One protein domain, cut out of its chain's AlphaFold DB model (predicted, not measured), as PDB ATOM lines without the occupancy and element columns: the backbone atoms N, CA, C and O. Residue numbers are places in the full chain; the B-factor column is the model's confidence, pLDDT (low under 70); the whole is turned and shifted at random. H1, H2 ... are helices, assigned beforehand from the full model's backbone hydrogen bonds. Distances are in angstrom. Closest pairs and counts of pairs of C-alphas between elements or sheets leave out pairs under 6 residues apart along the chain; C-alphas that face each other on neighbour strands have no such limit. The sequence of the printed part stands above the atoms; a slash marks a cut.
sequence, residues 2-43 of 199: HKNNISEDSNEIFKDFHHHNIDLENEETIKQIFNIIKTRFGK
ATOM      1  N   HIS A   2      88.746  23.458 335.216       35.16
ATOM      2  CA  HIS A   2      89.833  22.483 335.120       35.16
ATOM      3  C   HIS A   2      89.866  21.913 333.698       35.16
ATOM      4  O   HIS A   2      88.914  21.266 333.273       35.16
ATOM      5  N   LYS A   3      90.939  22.208 332.957       42.59
ATOM      6  CA  LYS A   3      91.239  21.566 331.677       42.59
ATOM      7  C   LYS A   3      91.683  20.132 331.962       42.59
ATOM      8  O   LYS A   3      92.806  19.928 332.405       42.59
ATOM      9  N   ASN A   4      90.796  19.171 331.745       52.38
ATOM     10  CA  ASN A   4      91.157  17.760 331.588       52.38
ATOM     11  C   ASN A   4      90.975  17.388 330.110       52.38
ATOM     12  O   ASN A   4      90.156  18.013 329.442       52.38
ATOM     13  N   ASN A   5      91.687  16.373 329.612       57.38
ATOM     14  CA  ASN A   5      91.670  15.951 328.196       57.38
ATOM     15  C   ASN A   5      90.247  15.795 327.614       57.38
ATOM     16  O   ASN A   5      89.990  16.214 326.495       57.38
ATOM     17  N   ILE A   6      89.288  15.336 328.428       64.69
ATOM     18  CA  ILE A   6      87.863  15.209 328.063       64.69
ATOM     19  C   ILE A   6      87.253  16.547 327.599       64.69
ATOM     20  O   ILE A   6      86.390  16.574 326.727       64.69
ATOM     21  N   SER A   7      87.694  17.668 328.176       69.00
ATOM     22  CA  SER A   7      87.227  19.006 327.795       69.00
ATOM     23  C   SER A   7      87.806  19.495 326.469       69.00
ATOM     24  O   SER A   7      87.211  20.372 325.855       69.00
ATOM     25  N   GLU A   8      88.955  18.972 326.037       75.69
ATOM     26  CA  GLU A   8      89.548  19.319 324.740       75.69
ATOM     27  C   GLU A   8      88.843  18.545 323.624       75.69
ATOM     28  O   GLU A   8      88.378  19.167 322.669       75.69
ATOM     29  N   ASP A   9      88.628  17.241 323.827       79.81
ATOM     30  CA  ASP A   9      87.876  16.386 322.903       79.81
ATOM     31  C   ASP A   9      86.432  16.885 322.716       79.81
ATOM     32  O   ASP A   9      85.937  16.984 321.592       79.81
ATOM     33  N   SER A  10      85.746  17.262 323.806       80.19
ATOM     34  CA  SER A  10      84.373  17.772 323.710       80.19
ATOM     35  C   SER A  10      84.291  19.099 322.951       80.19
ATOM     36  O   SER A  10      83.372  19.289 322.154       80.19
ATOM     37  N   ASN A  11      85.266  19.993 323.138       83.38
ATOM     38  CA  ASN A  11      85.299  21.265 322.419       83.38
ATOM     39  C   ASN A  11      85.517  21.071 320.916       83.38
ATOM     40  O   ASN A  11      84.988  21.851 320.127       83.38
ATOM     41  N   GLU A  12      86.291  20.061 320.511       86.81
ATOM     42  CA  GLU A  12      86.503  19.751 319.097       86.81
ATOM     43  C   GLU A  12      85.253  19.130 318.460       86.81
ATOM     44  O   GLU A  12      84.812  19.594 317.405       86.81
ATOM     45  N   ILE A  13      84.647  18.137 319.123       86.69
ATOM     46  CA  ILE A  13      83.457  17.426 318.632       86.69
ATOM     47  C   ILE A  13      82.256  18.373 318.498       86.69
ATOM     48  O   ILE A  13      81.517  18.302 317.517       86.69
ATOM     49  N   PHE A  14      82.065  19.282 319.459       86.31
ATOM     50  CA  PHE A  14      80.891  20.159 319.519       86.31
ATOM     51  C   PHE A  14      81.178  21.611 319.117       86.31
ATOM     52  O   PHE A  14      80.378  22.496 319.422       86.31
ATOM     53  N   LYS A  15      82.289  21.880 318.419       87.75
ATOM     54  CA  LYS A  15      82.723  23.243 318.047       87.75
ATOM     55  C   LYS A  15      81.670  24.060 317.291       87.75
ATOM     56  O   LYS A  15      81.616  25.277 317.447       87.75
ATOM     57  N   ASP A  16      80.835  23.389 316.498       89.56
ATOM     58  CA  ASP A  16      79.797  24.014 315.671       89.56
ATOM     59  C   ASP A  16      78.486  24.247 316.450       89.56
ATOM     60  O   ASP A  16      77.536  24.833 315.930       89.56
ATOM     61  N   PHE A  17      78.436  23.827 317.718       87.12
ATOM     62  CA  PHE A  17      77.288  23.948 318.608       87.12
ATOM     63  C   PHE A  17      77.612  24.811 319.831       87.12
ATOM     64  O   PHE A  17      78.748  24.894 320.303       87.12
ATOM     65  N   HIS A  18      76.574  25.412 320.414       85.12
ATOM     66  CA  HIS A  18      76.673  25.997 321.746       85.12
ATOM     67  C   HIS A  18      76.824  24.879 322.785       85.12
ATOM     68  O   HIS A  18      75.839  24.247 323.160       85.12
ATOM     69  N   HIS A  19      78.052  24.635 323.244       88.31
ATOM     70  CA  HIS A  19      78.371  23.567 324.188       88.31
ATOM     71  C   HIS A  19      79.042  24.102 325.456       88.31
ATOM     72  O   HIS A  19      79.730  25.126 325.451       88.31
ATOM     73  N   HIS A  20      78.841  23.385 326.559       85.44
ATOM     74  CA  HIS A  20      79.436  23.683 327.854       85.44
ATOM     75  C   HIS A  20      79.791  22.377 328.570       85.44
ATOM     76  O   HIS A  20      78.986  21.450 328.601       85.44
ATOM     77  N   ASN A  21      80.969  22.328 329.192       84.50
ATOM     78  CA  ASN A  21      81.341  21.250 330.108       84.50
ATOM     79  C   ASN A  21      80.849  21.611 331.512       84.50
ATOM     80  O   ASN A  21      81.265  22.633 332.067       84.50
ATOM     81  N   ILE A  22      79.933  20.808 332.048       86.50
ATOM     82  CA  ILE A  22      79.147  21.150 333.238       86.50
ATOM     83  C   ILE A  22      79.152  19.986 334.221       86.50
ATOM     84  O   ILE A  22      79.149  18.824 333.819       86.50
ATOM     85  N   ASP A  23      79.161  20.312 335.509       87.06
ATOM     86  CA  ASP A  23      78.954  19.331 336.566       87.06
ATOM     87  C   ASP A  23      77.452  19.185 336.818       87.06
ATOM     88  O   ASP A  23      76.792  20.123 337.271       87.06
ATOM     89  N   LEU A  24      76.916  18.012 336.486       88.94
ATOM     90  CA  LEU A  24      75.497  17.709 336.630       88.94
ATOM     91  C   LEU A  24      75.085  17.409 338.080       88.94
ATOM     92  O   LEU A  24      73.891  17.384 338.369       88.94
ATOM     93  N   GLU A  25      76.029  17.212 339.003       87.06
ATOM     94  CA  GLU A  25      75.711  17.072 340.431       87.06
ATOM     95  C   GLU A  25      75.416  18.430 341.086       87.06
ATOM     96  O   GLU A  25      74.785  18.504 342.142       87.06
ATOM     97  N   ASN A  26      75.832  19.529 340.448       90.06
ATOM     98  CA  ASN A  26      75.609  20.876 340.944       90.06
ATOM     99  C   ASN A  26      74.279  21.449 340.427       90.06
ATOM    100  O   ASN A  26      74.185  21.989 339.321       90.06
ATOM    101  N   GLU A  27      73.249  21.392 341.274       91.88
ATOM    102  CA  GLU A  27      71.903  21.871 340.945       91.88
ATOM    103  C   GLU A  27      71.853  23.338 340.501       91.88
ATOM    104  O   GLU A  27      71.125  23.684 339.570       91.88
ATOM    105  N   GLU A  28      72.641  24.202 341.137       91.62
ATOM    106  CA  GLU A  28      72.685  25.624 340.799       91.62
ATOM    107  C   GLU A  28      73.283  25.844 339.405       91.62
ATOM    108  O   GLU A  28      72.779  26.651 338.625       91.62
ATOM    109  N   THR A  29      74.300  25.059 339.046       90.88
ATOM    110  CA  THR A  29      74.894  25.086 337.703       90.88
ATOM    111  C   THR A  29      73.868  24.681 336.649       90.88
ATOM    112  O   THR A  29      73.721  25.376 335.643       90.88
ATOM    113  N   ILE A  30      73.093  23.619 336.893       91.94
ATOM    114  CA  ILE A  30      72.034  23.185 335.970       91.94
ATOM    115  C   ILE A  30      70.978  24.285 335.804       91.94
ATOM    116  O   ILE A  30      70.668  24.663 334.671       91.94
ATOM    117  N   LYS A  31      70.472  24.867 336.897       91.19
ATOM    118  CA  LYS A  31      69.496  25.974 336.835       91.19
ATOM    119  C   LYS A  31      70.015  27.156 336.021       91.19
ATOM    120  O   LYS A  31      69.294  27.699 335.183       91.19
ATOM    121  N   GLN A  32      71.272  27.540 336.234       90.62
ATOM    122  CA  GLN A  32      71.903  28.629 335.493       90.62
ATOM    123  C   GLN A  32      71.943  28.343 333.990       90.62
ATOM    124  O   GLN A  32      71.624  29.225 333.194       90.62
ATOM    125  N   ILE A  33      72.261  27.112 333.591       91.69
ATOM    126  CA  ILE A  33      72.308  26.714 332.178       91.69
ATOM    127  C   ILE A  33      70.919  26.734 331.550       91.69
ATOM    128  O   ILE A  33      70.755  27.321 330.481       91.69
ATOM    129  N   PHE A  34      69.905  26.169 332.209       92.25
ATOM    130  CA  PHE A  34      68.531  26.222 331.703       92.25
ATOM    131  C   PHE A  34      68.028  27.666 331.575       92.25
ATOM    132  O   PHE A  34      67.366  28.007 330.593       92.25
ATOM    133  N   ASN A  35      68.418  28.555 332.492       89.06
ATOM    134  CA  ASN A  35      68.120  29.979 332.375       89.06
ATOM    135  C   ASN A  35      68.872  30.652 331.207       89.06
ATOM    136  O   ASN A  35      68.292  31.467 330.485       89.06
ATOM    137  N   ILE A  36      70.138  30.301 330.961       90.06
ATOM    138  CA  ILE A  36      70.894  30.777 329.787       90.06
ATOM    139  C   ILE A  36      70.218  30.312 328.494       90.06
ATOM    140  O   ILE A  36      70.021  31.121 327.588       90.06
ATOM    141  N   ILE A  37      69.820  29.039 328.415       90.56
ATOM    142  CA  ILE A  37      69.114  28.495 327.251       90.56
ATOM    143  C   ILE A  37      67.819  29.273 327.028       90.56
ATOM    144  O   ILE A  37      67.591  29.793 325.938       90.56
ATOM    145  N   LYS A  38      67.029  29.457 328.090       87.19
ATOM    146  CA  LYS A  38      65.769  30.197 328.039       87.19
ATOM    147  C   LYS A  38      65.937  31.634 327.555       87.19
ATOM    148  O   LYS A  38      65.154  32.109 326.738       87.19
ATOM    149  N   THR A  39      66.935  32.341 328.076       88.31
ATOM    150  CA  THR A  39      67.162  33.760 327.762       88.31
ATOM    151  C   THR A  39      67.728  33.975 326.363       88.31
ATOM    152  O   THR A  39      67.418  34.991 325.747       88.31
ATOM    153  N   ARG A  40      68.537  33.040 325.848       89.88
ATOM    154  CA  ARG A  40      69.177  33.163 324.528       89.88
ATOM    155  C   ARG A  40      68.385  32.527 323.392       89.88
ATOM    156  O   ARG A  40      68.360  33.086 322.303       89.88
ATOM    157  N   PHE A  41      67.768  31.376 323.640       89.56
ATOM    158  CA  PHE A  41      67.135  30.540 322.613       89.56
ATOM    159  C   PHE A  41      65.626  30.365 322.824       89.56
ATOM    160  O   PHE A  41      64.937  29.896 321.923       89.56
ATOM    161  N   GLY A  42      65.089  30.787 323.972       89.62
ATOM    162  CA  GLY A  42      63.679  30.616 324.303       89.62
ATOM    163  C   GLY A  42      63.386  29.260 324.941       89.62
ATOM    164  O   GLY A  42      64.242  28.646 325.575       89.62
ATOM    165  N   LYS A  43      62.133  28.815 324.841       90.94
ATOM    166  CA  LYS A  43      61.702  27.552 325.455       90.94
ATOM    167  C   LYS A  43      62.381  26.364 324.778       90.94
ATOM    168  O   LYS A  43      62.603  26.379 323.574       90.94
TER     169      LYS A  43
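What this domain is: This is residues 2 to 43 of the 199 residues of the protein "Alcohol dehydrogenase" of Nitrosopumilus sp (UniProt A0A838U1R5). The longer helix H2 and the shorter H1 make the two sides of a loose, flat N shape, apart from each other and pointing nearly the same way, with the long link folding back between them. The bends at residues 12 to 17 and 23 to 29, of which 27 to 29 belong to H2, stand free. The printed part has 42 residues, with two named helices in the order H1, H2 and no named strand: the class is all helix. It is loose, with a radius of gyration of the C-alphas of 11.8 A, and spans 30 by 25 by 11 A.

How they stand to each other: Look first at H2, residues 27 to 41, then at H1, residues 5 to 13: they are apart, with no C-alpha of the one within 8 A of the other. In H1 and H2 every O i to N i+4 pair is within hydrogen-bond range.

Where its parts are: Find C-alpha 27 at (71.903, 21.871, 340.945); from there H2 runs 20.8 A to C-alpha 41 at (67.135, 30.540, 322.613). H1 runs 12.7 A from C-alpha 5 at (91.670, 15.951, 328.196).

The domain as a whole: The C-alphas of Asn 5 and Lys 43, the two farthest apart, are 32.3 A apart. The long link is residues 14 to 26. The printed part has no cut; pLDDT is under 70 at residues 2 to 7.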